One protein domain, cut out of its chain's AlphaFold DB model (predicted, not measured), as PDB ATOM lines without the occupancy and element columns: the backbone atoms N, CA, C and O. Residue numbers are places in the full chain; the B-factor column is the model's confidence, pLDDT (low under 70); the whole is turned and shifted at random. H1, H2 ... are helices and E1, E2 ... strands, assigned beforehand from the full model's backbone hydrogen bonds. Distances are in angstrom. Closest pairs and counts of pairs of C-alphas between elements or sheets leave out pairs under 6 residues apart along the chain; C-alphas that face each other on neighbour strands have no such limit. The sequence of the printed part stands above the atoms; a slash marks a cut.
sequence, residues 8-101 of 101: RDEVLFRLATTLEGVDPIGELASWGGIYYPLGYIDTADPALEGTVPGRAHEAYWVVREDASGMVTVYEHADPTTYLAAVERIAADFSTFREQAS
ATOM      1  N   ARG A   8      50.990  83.431 111.990       85.12
ATOM      2  CA  ARG A   8      52.251  83.749 112.676       85.12
ATOM      3  C   ARG A   8      52.099  83.585 114.186       85.12
ATOM      4  O   ARG A   8      52.958  82.981 114.818       85.12
ATOM      5  N   ASP A   9      51.027  84.121 114.763       88.69
ATOM      6  CA  ASP A   9      50.844  84.126 116.218       88.69
ATOM      7  C   ASP A   9      50.600  82.712 116.754       88.69
ATOM      8  O   ASP A   9      51.045  82.375 117.849       88.69
ATOM      9  N   GLU A  10      49.960  81.854 115.954       90.94
ATOM     10  CA  GLU A  10      49.839  80.429 116.260       90.94
ATOM     11  C   GLU A  10      51.209  79.741 116.324       90.94
ATOM     12  O   GLU A  10      51.472  78.961 117.241       90.94
ATOM     13  N   VAL A  11      52.099  80.041 115.380       87.25
ATOM     14  CA  VAL A  11      53.459  79.489 115.355       87.25
ATOM     15  C   VAL A  11      54.287  80.004 116.525       87.25
ATOM     16  O   VAL A  11      54.898  79.198 117.226       87.25
ATOM     17  N   LEU A  12      54.273  81.315 116.776       89.19
ATOM     18  CA  LEU A  12      54.995  81.917 117.898       89.19
ATOM     19  C   LEU A  12      54.512  81.350 119.234       89.19
ATOM     20  O   LEU A  12      55.332  81.030 120.088       89.19
ATOM     21  N   PHE A  13      53.203  81.144 119.400       92.81
ATOM     22  CA  PHE A  13      52.663  80.484 120.585       92.81
ATOM     23  C   PHE A  13      53.166  79.045 120.726       92.81
ATOM     24  O   PHE A  13      53.599  78.651 121.807       92.81
ATOM     25  N   ARG A  14      53.148  78.253 119.645       90.94
ATOM     26  CA  ARG A  14      53.671  76.879 119.684       90.94
ATOM     27  C   ARG A  14      55.129  76.880 120.128       90.94
ATOM     28  O   ARG A  14      55.428  76.219 121.115       90.94
ATOM     29  N   LEU A  15      55.982  77.689 119.497       88.81
ATOM     30  CA  LEU A  15      57.389  77.836 119.884       88.81
ATOM     31  C   LEU A  15      57.533  78.214 121.360       88.81
ATOM     32  O   LEU A  15      58.259  77.546 122.087       88.81
ATOM     33  N   ALA A  16      56.779  79.209 121.825       91.31
ATOM     34  CA  ALA A  16      56.808  79.672 123.208       91.31
ATOM     35  C   ALA A  16      56.421  78.605 124.243       91.31
ATOM     36  O   ALA A  16      56.903  78.642 125.370       91.31
ATOM     37  N   THR A  17      55.572  77.650 123.863       90.88
ATOM     38  CA  THR A  17      55.144  76.550 124.745       90.88
ATOM     39  C   THR A  17      55.973  75.274 124.619       90.88
ATOM     40  O   THR A  17      55.828  74.384 125.455       90.88
ATOM     41  N   THR A  18      56.816  75.152 123.589       88.50
ATOM     42  CA  THR A  18      57.591  73.927 123.325       88.50
ATOM     43  C   THR A  18      59.100  74.106 123.410       88.50
ATOM     44  O   THR A  18      59.807  73.113 123.556       88.50
ATOM     45  N   LEU A  19      59.608  75.331 123.259       84.19
ATOM     46  CA  LEU A  19      61.038  75.607 123.280       84.19
ATOM     47  C   LEU A  19      61.572  75.493 124.713       84.19
ATOM     48  O   LEU A  19      61.086  76.160 125.627       84.19
ATOM     49  N   GLU A  20      62.588  74.655 124.908       83.38
ATOM     50  CA  GLU A  20      63.275  74.561 126.195       83.38
ATOM     51  C   GLU A  20      63.959  75.896 126.532       83.38
ATOM     52  O   GLU A  20      64.629  76.494 125.691       83.38
ATOM     53  N   GLY A  21      63.796  76.358 127.775       83.06
ATOM     54  CA  GLY A  21      64.382  77.611 128.264       83.06
ATOM     55  C   GLY A  21      63.481  78.844 128.154       83.06
ATOM     56  O   GLY A  21      63.894  79.921 128.580       83.06
ATOM     57  N   VAL A  22      62.255  78.714 127.635       89.81
ATOM     58  CA  VAL A  22      61.238  79.767 127.761       89.81
ATOM     59  C   VAL A  22      60.533  79.612 129.106       89.81
ATOM     60  O   VAL A  22      59.669  78.751 129.265       89.81
ATOM     61  N   ASP A  23      60.893  80.461 130.067       93.62
ATOM     62  CA  ASP A  23      60.275  80.475 131.393       93.62
ATOM     63  C   ASP A  23      59.026  81.378 131.400       93.62
ATOM     64  O   ASP A  23      59.146  82.603 131.275       93.62
ATOM     65  N   PRO A  24      57.808  80.815 131.530       96.62
ATOM     66  CA  PRO A  24      56.591  81.610 131.554       96.62
ATOM     67  C   PRO A  24      56.480  82.444 132.834       96.62
ATOM     68  O   PRO A  24      56.769  81.984 133.939       96.62
ATOM     69  N   ILE A  25      55.963  83.660 132.687       97.69
ATOM     70  CA  ILE A  25      55.666  84.579 133.781       97.69
ATOM     71  C   ILE A  25      54.152  84.724 133.866       97.69
ATOM     72  O   ILE A  25      53.526  85.291 132.969       97.69
ATOM     73  N   GLY A  26      53.560  84.241 134.952       96.75
ATOM     74  CA  GLY A  26      52.172  84.526 135.281       96.75
ATOM     75  C   GLY A  26      51.334  83.347 135.733       96.75
ATOM     76  O   GLY A  26      51.839  82.256 135.978       96.75
ATOM     77  N   GLU A  27      50.029  83.589 135.846       95.12
ATOM     78  CA  GLU A  27      49.041  82.602 136.263       95.12
ATOM     79  C   GLU A  27      47.666  82.930 135.659       95.12
ATOM     80  O   GLU A  27      47.145  84.037 135.814       95.12
ATOM     81  N   LEU A  28      47.037  81.953 134.994       93.38
ATOM     82  CA  LEU A  28      45.719  82.145 134.373       93.38
ATOM     83  C   LEU A  28      44.607  82.367 135.403       93.38
ATOM     84  O   LEU A  28      43.755  83.226 135.204       93.38
ATOM     85  N   ALA A  29      44.606  81.594 136.492       92.62
ATOM     86  CA  ALA A  29      43.490  81.553 137.435       92.62
ATOM     87  C   ALA A  29      43.365  82.823 138.290       92.62
ATOM     88  O   ALA A  29      42.254  83.225 138.629       92.62
ATOM     89  N   SER A  30      44.495  83.435 138.645       92.62
ATOM     90  CA  SER A  30      44.563  84.503 139.644       92.62
ATOM     91  C   SER A  30      44.926  85.855 139.015       92.62
ATOM     92  O   SER A  30      44.232  86.845 139.233       92.62
ATOM     93  N   TRP A  31      45.964  85.891 138.174       94.88
ATOM     94  CA  TRP A  31      46.444  87.106 137.509       94.88
ATOM     95  C   TRP A  31      45.751  87.369 136.164       94.88
ATOM     96  O   TRP A  31      45.730  88.497 135.670       94.88
ATOM     97  N   GLY A  32      45.144  86.336 135.576       95.75
ATOM     98  CA  GLY A  32      44.368  86.441 134.342       95.75
ATOM     99  C   GLY A  32      45.188  86.276 133.061       95.75
ATOM    100  O   GLY A  32      44.694  86.603 131.978       95.75
ATOM    101  N   GLY A  33      46.432  85.796 133.152       96.88
ATOM    102  CA  GLY A  33      47.265  85.545 131.979       96.88
ATOM    103  C   GLY A  33      48.638  84.959 132.289       96.88
ATOM    104  O   GLY A  33      49.139  85.071 133.407       96.88
ATOM    105  N   ILE A  34      49.249  84.364 131.265       97.88
ATOM    106  CA  ILE A  34      50.641  83.911 131.260       97.88
ATOM    107  C   ILE A  34      51.352  84.569 130.080       97.88
ATOM    108  O   ILE A  34      50.849  84.562 128.956       97.88
ATOM    109  N   TYR A  35      52.521  85.137 130.349       98.06
ATOM    110  CA  TYR A  35      53.435  85.679 129.356       98.06
ATOM    111  C   TYR A  35      54.581  84.699 129.118       98.06
ATOM    112  O   TYR A  35      55.156  84.173 130.064       98.06
ATOM    113  N   TYR A  36      54.947  84.504 127.860       97.38
ATOM    114  CA  TYR A  36      56.048  83.663 127.420       97.38
ATOM    115  C   TYR A  36      57.096  84.548 126.731       97.38
ATOM    116  O   TYR A  36      56.863  85.016 125.606       97.38
ATOM    117  N   PRO A  37      58.232  84.829 127.391       96.25
ATOM    118  CA  PRO A  37      59.310  85.630 126.828       96.25
ATOM    119  C   PRO A  37      60.116  84.788 125.833       96.25
ATOM    120  O   PRO A  37      61.112  84.170 126.182       96.25
ATOM    121  N   LEU A  38      59.684  84.759 124.577       91.56
ATOM    122  CA  LEU A  38      60.291  83.919 123.543       91.56
ATOM    123  C   LEU A  38      61.657  84.450 123.072       91.56
ATOM    124  O   LEU A  38      62.507  83.683 122.634       91.56
ATOM    125  N   GLY A  39      61.882  85.759 123.208       89.75
ATOM    126  CA  GLY A  39      63.159  86.380 122.868       89.75
ATOM    127  C   GLY A  39      63.334  86.550 121.366       89.75
ATOM    128  O   GLY A  39      62.352  86.695 120.634       89.75
ATOM    129  N   TYR A  40      64.590  86.611 120.930       87.94
ATOM    130  CA  TYR A  40      64.931  86.806 119.525       87.94
ATOM    131  C   TYR A  40      64.573  85.571 118.703       87.94
ATOM    132  O   TYR A  40      65.032  84.472 119.013       87.94
ATOM    133  N   ILE A  41      63.814  85.770 117.629       79.12
ATOM    134  CA  ILE A  41      63.608  84.746 116.609       79.12
ATOM    135  C   ILE A  41      64.116  85.269 115.278       79.12
ATOM    136  O   ILE A  41      63.613  86.266 114.758       79.12
ATOM    137  N   ASP A  42      65.063  84.527 114.708       72.94
ATOM    138  CA  ASP A  42      65.438  84.675 113.314       72.94
ATOM    139  C   ASP A  42      64.421  83.931 112.444       72.94
ATOM    140  O   ASP A  42      64.412  82.706 112.347       72.94
ATOM    141  N   THR A  43      63.526  84.684 111.815       64.88
ATOM    142  CA  THR A  43      62.537  84.114 110.883       64.88
ATOM    143  C   THR A  43      63.153  83.644 109.561       64.88
ATOM    144  O   THR A  43      62.455  83.020 108.761       64.88
ATOM    145  N   ALA A  44      64.436  83.940 109.317       60.69
ATOM    146  CA  ALA A  44      65.217  83.361 108.230       60.69
ATOM    147  C   ALA A  44      65.850  82.009 108.604       60.69
ATOM    148  O   ALA A  44      66.478  81.392 107.742       60.69
ATOM    149  N   ASP A  45      65.677  81.522 109.841       61.59
ATOM    150  CA  ASP A  45      66.014  80.142 110.187       61.59
ATOM    151  C   ASP A  45      65.203  79.194 109.278       61.59
ATOM    152  O   ASP A  45      63.970  79.240 109.303       61.59
ATOM    153  N   PRO A  46      65.845  78.323 108.479       57.66
ATOM    154  CA  PRO A  46      65.157  77.383 107.594       57.66
ATOM    155  C   PRO A  46      64.230  76.400 108.330       57.66
ATOM    156  O   PRO A  46      63.347  75.813 107.706       57.66
ATOM    157  N   ALA A  47      64.379  76.223 109.649       61.19
ATOM    158  CA  ALA A  47      63.424  75.486 110.480       61.19
ATOM    159  C   ALA A  47      62.104  76.252 110.718       61.19
ATOM    160  O   ALA A  47      61.093  75.637 111.061       61.19
ATOM    161  N   LEU A  48      62.115  77.577 110.533       60.47
ATOM    162  CA  LEU A  48      60.999  78.518 110.706       60.47
ATOM    163  C   LEU A  48      60.574  79.196 109.385       60.47
ATOM    164  O   LEU A  48      59.574  79.924 109.322       60.47
ATOM    165  N   GLU A  49      61.319  78.945 108.308       49.25
ATOM    166  CA  GLU A  49      61.067  79.463 106.971       49.25
ATOM    167  C   GLU A  49      59.719  78.926 106.449       49.25
ATOM    168  O   GLU A  49      59.448  77.726 106.407       49.25
ATOM    169  N   GLY A  50      58.809  79.845 106.113       54.09
ATOM    170  CA  GLY A  50      57.433  79.530 105.714       54.09
ATOM    171  C   GLY A  50      56.434  79.373 106.869       54.09
ATOM    172  O   GLY A  50      55.239  79.235 106.604       54.09
ATOM    173  N   THR A  51      56.874  79.441 108.132       56.41
ATOM    174  CA  THR A  51      55.984  79.352 109.307       56.41
ATOM    175  C   THR A  51      55.582  80.730 109.855       56.41
ATOM    176  O   THR A  51      54.466  80.887 110.343       56.41
ATOM    177  N   VAL A  52      56.413  81.767 109.690       55.09
ATOM    178  CA  VAL A  52      56.074  83.159 110.052       55.09
ATOM    179  C   VAL A  52      55.906  84.024 108.789       55.09
ATOM    180  O   VAL A  52      56.870  84.604 108.291       55.09
ATOM    181  N   PRO A  53      54.695  84.115 108.208       53.62
ATOM    182  CA  PRO A  53      54.464  84.958 107.039       53.62
ATOM    183  C   PRO A  53      54.422  86.457 107.400       53.62
ATOM    184  O   PRO A  53      53.550  86.892 108.145       53.62
ATOM    185  N   GLY A  54      55.312  87.254 106.786       53.06
ATOM    186  CA  GLY A  54      55.183  88.715 106.640       53.06
ATOM    187  C   GLY A  54      55.872  89.616 107.685       53.06
ATOM    188  O   GLY A  54      55.163  90.214 108.480       53.06
ATOM    189  N   ARG A  55      57.202  89.829 107.544       49.84
ATOM    190  CA  ARG A  55      58.096  90.836 108.207       49.84
ATOM    191  C   ARG A  55      58.160  90.788 109.759       49.84
ATOM    192  O   ARG A  55      57.178  90.448 110.391       49.84
ATOM    193  N   ALA A  56      59.240  91.166 110.452       51.06
ATOM    194  CA  ALA A  56      60.611  91.542 110.090       51.06
ATOM    195  C   ALA A  56      61.589  90.388 110.391       51.06
ATOM    196  O   ALA A  56      61.330  89.571 111.267       51.06
ATOM    197  N   HIS A  57      62.704  90.328 109.659       57.22
ATOM    198  CA  HIS A  57      63.666  89.221 109.729       57.22
ATOM    199  C   HIS A  57      64.329  89.041 111.108       57.22
ATOM    200  O   HIS A  57      64.913  87.997 111.357       57.22
ATOM    201  N   GLU A  58      64.199  90.018 112.006       70.25
ATOM    202  CA  GLU A  58      64.967  90.109 113.242       70.25
ATOM    203  C   GLU A  58      64.110  90.834 114.297       70.25
ATOM    204  O   GLU A  58      64.038  92.063 114.302       70.25
ATOM    205  N   ALA A  59      63.397  90.103 115.157       87.00
ATOM    206  CA  ALA A  59      62.578  90.709 116.210       87.00
ATOM    207  C   ALA A  59      62.544  89.855 117.478       87.00
ATOM    208  O   ALA A  59      62.804  88.649 117.459       87.00
ATOM    209  N   TYR A  60      62.207  90.511 118.585       91.38
ATOM    210  CA  TYR A  60      62.028  89.899 119.890       91.38
ATOM    211  C   TYR A  60      60.543  89.801 120.219       91.38
ATOM    212  O   TYR A  60      59.794  90.758 120.017       91.38
ATOM    213  N   TRP A  61      60.121  88.665 120.765       93.06
ATOM    214  CA  TRP A  61      58.702  88.372 120.948       93.06
ATOM    215  C   TRP A  61      58.352  88.072 122.400       93.06
ATOM    216  O   TRP A  61      59.055  87.335 123.097       93.06
ATOM    217  N   VAL A  62      57.211  88.603 122.837       96.56
ATOM    218  CA  VAL A  62      56.514  88.163 124.049       96.56
ATOM    219  C   VAL A  62      55.129  87.687 123.638       96.56
ATOM    220  O   VAL A  62      54.365  88.430 123.025       96.56
ATOM    221  N   VAL A  63      54.787  86.452 123.983       97.00
ATOM    222  CA  VAL A  63      53.457  85.888 123.720       97.00
ATOM    223  C   VAL A  63      52.656  85.911 125.013       97.00
ATOM    224  O   VAL A  63      53.185  85.560 126.058       97.00
ATOM    225  N   ARG A  64      51.386  86.309 124.975       97.81
ATOM    226  CA  ARG A  64      50.484  86.264 126.130       97.81
ATOM    227  C   ARG A  64      49.273  85.407 125.811       97.81
ATOM    228  O   ARG A  64      48.585  85.689 124.838       97.81
ATOM    229  N   GLU A  65      48.979  84.437 126.666       97.81
ATOM    230  CA  GLU A  65      47.672  83.778 126.722       97.81
ATOM    231  C   GLU A  65      46.897  84.319 127.923       97.81
ATOM    232  O   GLU A  65      47.427  84.383 129.034       97.81
ATOM    233  N   ASP A  66      45.659  84.752 127.705       97.12
ATOM    234  CA  ASP A  66      44.793  85.231 128.779       97.12
ATOM    235  C   ASP A  66      43.830  84.156 129.295       97.12
ATOM    236  O   ASP A  66      43.694  83.078 128.720       97.12
ATOM    237  N   ALA A  67      43.134  84.446 130.396       95.62
ATOM    238  CA  ALA A  67      42.192  83.508 131.010       95.62
ATOM    239  C   ALA A  67      41.004  83.105 130.109       95.62
ATOM    240  O   ALA A  67      40.316  82.132 130.411       95.62
ATOM    241  N   SER A  68      40.748  83.828 129.011       94.94
ATOM    242  CA  SER A  68      39.744  83.449 128.010       94.94
ATOM    243  C   SER A  68      40.295  82.503 126.934       94.94
ATOM    244  O   SER A  68      39.535  81.998 126.107       94.94
ATOM    245  N   GLY A  69      41.605  82.237 126.957       94.62
ATOM    246  CA  GLY A  69      42.324  81.435 125.973       94.62
ATOM    247  C   GLY A  69      42.744  82.221 124.732       94.62
ATOM    248  O   GLY A  69      43.213  81.607 123.773       94.62
ATOM    249  N   MET A  70      42.564  83.548 124.726       96.94
ATOM    250  CA  MET A  70      42.994  84.415 123.629       96.94
ATOM    251  C   MET A  70      44.500  84.639 123.690       96.94
ATOM    252  O   MET A  70      45.068  84.835 124.767       96.94
ATOM    253  N   VAL A  71      45.136  84.621 122.517       97.25
ATOM    254  CA  VAL A  71      46.580  84.805 122.381       97.25
ATOM    255  C   VAL A  71      46.878  86.154 121.740       97.25
ATOM    256  O   VAL A  71      46.418  86.445 120.638       97.25
ATOM    257  N   THR A  72      47.687  86.958 122.425       96.50
ATOM    258  CA  THR A  72      48.208  88.240 121.939       96.50
ATOM    259  C   THR A  72      49.723  88.160 121.835       96.50
ATOM    260  O   THR A  72      50.383  87.642 122.735       96.50
ATOM    261  N   VAL A  73      50.285  88.687 120.753       94.12
ATOM    262  CA  VAL A  73      51.731  88.697 120.512       94.12
ATOM    263  C   VAL A  73      52.238  90.133 120.515       94.12
ATOM    264  O   VAL A  73      51.683  90.997 119.840       94.12
ATOM    265  N   TYR A  74      53.313  90.374 121.261       94.69
ATOM    266  CA  TYR A  74      54.009  91.652 121.327       94.69
ATOM    267  C   TYR A  74      55.356  91.539 120.616       94.69
ATOM    268  O   TYR A  74      56.179  90.687 120.958       94.69
ATOM    269  N   GLU A  75      55.553  92.401 119.624       92.25
ATOM    270  CA  GLU A  75      56.786  92.525 118.850       92.25
ATOM    271  C   GLU A  75      57.651  93.651 119.417       92.25
ATOM    272  O   GLU A  75      57.165  94.753 119.686       92.25
ATOM    273  N   HIS A  76      58.947  93.392 119.554       92.25
ATOM    274  CA  HIS A  76      59.941  94.367 119.973       92.25
ATOM    275  C   HIS A  76      61.099  94.372 118.972       92.25
ATOM    276  O   HIS A  76      61.674  93.331 118.660       92.25
ATOM    277  N   ALA A  77      61.446  95.559 118.476       87.56
ATOM    278  CA  ALA A  77      62.455  95.723 117.430       87.56
ATOM    279  C   ALA A  77      63.902  95.564 117.934       87.56
ATOM    280  O   ALA A  77      64.814  95.387 117.132       87.56
ATOM    281  N   ASP A  78      64.129  95.660 119.246       91.12
ATOM    282  CA  ASP A  78      65.462  95.661 119.840       91.12
ATOM    283  C   ASP A  78      65.480  94.946 121.207       91.12
ATOM    284  O   ASP A  78      64.453  94.901 121.903       91.12
ATOM    285  N   PRO A  79      66.641  94.398 121.623       94.00
ATOM    286  CA  PRO A  79      66.757  93.643 122.869       94.00
ATOM    287  C   PRO A  79      66.495  94.488 124.115       94.00
ATOM    288  O   PRO A  79      66.017  93.956 125.111       94.00
ATOM    289  N   THR A  80      66.805  95.786 124.099       96.69
ATOM    290  CA  THR A  80      66.642  96.650 125.274       96.69
ATOM    291  C   THR A  80      65.165  96.865 125.581       96.69
ATOM    292  O   THR A  80      64.746  96.685 126.725       96.69
ATOM    293  N   THR A  81      64.361  97.180 124.566       95.88
ATOM    294  CA  THR A  81      62.909  97.339 124.709       95.88
ATOM    295  C   THR A  81      62.242  96.024 125.114       95.88
ATOM    296  O   THR A  81      61.343  96.024 125.957       95.88
ATOM    297  N   TYR A  82      62.697  94.900 124.554       96.31
ATOM    298  CA  TYR A  82      62.226  93.571 124.940       96.31
ATOM    299  C   TYR A  82      62.523  93.256 126.412       96.31
ATOM    300  O   TYR A  82      61.605  92.937 127.164       96.31
ATOM    301  N   LEU A  83      63.780  93.394 126.850       97.31
ATOM    302  CA  LEU A  83      64.174  93.096 128.230       97.31
ATOM    303  C   LEU A  83      63.426  93.981 129.229       97.31
ATOM    304  O   LEU A  83      62.891  93.468 130.206       97.31
ATOM    305  N   ALA A  84      63.282  95.277 128.937       97.62
ATOM    306  CA  ALA A  84      62.504  96.185 129.775       97.62
ATOM    307  C   ALA A  84      61.024  95.766 129.885       97.62
ATOM    308  O   ALA A  84      60.406  95.909 130.943       97.62
ATOM    309  N   ALA A  85      60.433  95.232 128.808       97.69
ATOM    310  CA  ALA A  85      59.074  94.704 128.847       97.69
ATOM    311  C   ALA A  85      58.979  93.456 129.738       97.69
ATOM    312  O   ALA A  85      58.077  93.387 130.571       97.69
ATOM    313  N   VAL A  86      59.920  92.516 129.604       98.00
ATOM    314  CA  VAL A  86      59.975  91.286 130.412       98.00
ATOM    315  C   VAL A  86      60.193  91.599 131.893       98.00
ATOM    316  O   VAL A  86      59.461  91.082 132.734       98.00
ATOM    317  N   GLU A  87      61.135  92.485 132.219       98.12
ATOM    318  CA  GLU A  87      61.412  92.915 133.595       98.12
ATOM    319  C   GLU A  87      60.187  93.557 134.245       98.12
ATOM    320  O   GLU A  87      59.853  93.243 135.387       98.12
ATOM    321  N   ARG A  88      59.466  94.410 133.508       98.06
ATOM    322  CA  ARG A  88      58.222  95.014 133.994       98.06
ATOM    323  C   ARG A  88      57.141  93.964 134.250       98.06
ATOM    324  O   ARG A  88      56.527  93.988 135.309       98.06
ATOM    325  N   ILE A  89      56.938  93.025 133.322       97.88
ATOM    326  CA  ILE A  89      55.970  91.924 133.484       97.88
ATOM    327  C   ILE A  89      56.314  91.085 134.726       97.88
ATOM    328  O   ILE A  89      55.429  90.762 135.517       97.88
ATOM    329  N   ALA A  90      57.596  90.766 134.929       97.88
ATOM    330  CA  ALA A  90      58.069  90.030 136.100       97.88
ATOM    331  C   ALA A  90      57.848  90.804 137.409       97.88
ATOM    332  O   ALA A  90      57.381  90.227 138.393       97.88
ATOM    333  N   ALA A  91      58.146  92.106 137.425       97.88
ATOM    334  CA  ALA A  91      57.946  92.965 138.591       97.88
ATOM    335  C   ALA A  91      56.459  93.103 138.959       97.88
ATOM    336  O   ALA A  91      56.098  92.983 140.136       97.88
ATOM    337  N   ASP A  92      55.595  93.287 137.958       97.56
ATOM    338  CA  ASP A  92      54.143  93.359 138.136       97.56
ATOM    339  C   ASP A  92      53.608  92.044 138.726       97.56
ATOM    340  O   ASP A  92      52.839  92.057 139.691       97.56
ATOM    341  N   PHE A  93      54.067  90.898 138.210       97.06
ATOM    342  CA  PHE A  93      53.670  89.594 138.738       97.06
ATOM    343  C   PHE A  93      54.188  89.344 140.158       97.06
ATOM    344  O   PHE A  93      53.448  88.830 140.998       97.06
ATOM    345  N   SER A  94      55.435  89.720 140.458       96.50
ATOM    346  CA  SER A  94      55.989  89.594 141.813       96.50
ATOM    347  C   SER A  94      55.161  90.393 142.816       96.50
ATOM    348  O   SER A  94      54.748  89.853 143.841       96.50
ATOM    349  N   THR A  95      54.836  91.642 142.471       96.56
ATOM    350  CA  THR A  95      53.987  92.522 143.288       96.56
ATOM    351  C   THR A  95      52.612  91.900 143.524       96.56
ATOM    352  O   THR A  95      52.114  91.901 144.649       96.56
ATOM    353  N   PHE A  96      52.002  91.325 142.484       95.75
ATOM    354  CA  PHE A  96      50.737  90.607 142.611       95.75
ATOM    355  C   PHE A  96      50.836  89.427 143.593       95.75
ATOM    356  O   PHE A  96      49.994  89.298 144.482       95.75
ATOM    357  N   ARG A  97      51.876  88.586 143.486       94.81
ATOM    358  CA  ARG A  97      52.040  87.427 144.381       94.81
ATOM    359  C   ARG A  97      52.264  87.823 145.838       94.81
ATOM    360  O   ARG A  97      51.767  87.140 146.730       94.81
ATOM    361  N   GLU A  98      52.997  88.907 146.078       95.00
ATOM    362  CA  GLU A  98      53.223  89.443 147.425       95.00
ATOM    363  C   GLU A  98      51.920  89.928 148.071       95.00
ATOM    364  O   GLU A  98      51.720  89.729 149.263       95.00
ATOM    365  N   GLN A  99      51.015  90.517 147.288       92.19
ATOM    366  CA  GLN A  99      49.707  90.978 147.769       92.19
ATOM    367  C   GLN A  99      48.686  89.846 147.953       92.19
ATOM    368  O   GLN A  99      47.715  90.015 148.687       92.19
ATOM    369  N   ALA A 100      48.877  88.719 147.264       84.62
ATOM    370  CA  ALA A 100      48.006  87.546 147.341       84.62
ATOM    371  C   ALA A 100      48.391  86.555 148.462       84.62
ATOM    372  O   ALA A 100      47.671  85.577 148.668       84.62
ATOM    373  N   SER A 101      49.521  86.793 149.144       74.56
ATOM    374  CA  SER A 101      50.043  85.989 150.264       74.56
ATOM    375  C   SER A 101      49.531  86.489 151.614       74.56
ATOM    376  O   SER A 101      49.285  85.631 152.492       74.56
TER     377      SER A 101
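AT A GLANCE: This is residues 8 to 101 of the 101 residues of an uncharacterized protein of Tsukamurella tyrosinosolvens (UniProt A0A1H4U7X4). A twisted sheet of four strands stands between two helices, making three layers: the long H2 runs along the strands on one face, and the shorter H1 crosses them on the other. A long loop, residues 43 to 57, links E2 to E3. The printed part has 94 residues, in the order H1 E1 E2 E3 E4 H2; the sheet, E1 - E2 - E3 - E4, is antiparallel and a meander, each strand the antiparallel neighbour of the one before. The class is mixed, helices and strands; the whole is compact, with a radius of gyration of the C-alphas of 13.9 A, and elongated, spanning 46 by 28 by 21 A.

HOW THE PARTS SIT: Look first at the hairpin of inner strands E2, residues 33 to 42, and E3, residues 58 to 66, where N 36 and O 63 are 2.7 A apart. Edge strand E1, residues 25 to 27, is the antiparallel neighbour of E2, with N 25 and O 35 within hydrogen-bond range at 2.8 A; edge strand E4, residues 71 to 76, is the antiparallel neighbour of E3, with N 64 and O 72 within hydrogen-bond range at 2.8 A. H2, residues 79 to 99, is on the sheet at a height of 9.6 A, over E1, E2 and E3; its closest C-alphas to E1 are Phe 93 and Gly 26, 6.3 A. On the opposite face H1, residues 8 to 18, has a height of 8.2 A and runs across the strands, at 75 degrees to E2 on the local plane; the closest C-alphas are Ala 16 and Leu 38, 5.5 A. In H1 and H2 every O i to N i+4 pair is within hydrogen-bond range.

IN THESE COORDINATES: Find C-alpha 8 at (52.251, 83.749, 112.676), where H1 begins; it runs 15.4 A. E2 measures 26.1 A, E3 25.9 A and E4 16.6 A. H2 runs 30.3 A to C-alpha 99 at (49.707, 90.978, 147.769).

THE WHOLE: The C-alphas farthest apart, Pro 46 and Ser 101, are 46.1 A apart. The printed part has no cut; its long link, E2 to E3, is residues 43 to 57, where pLDDT is under 70.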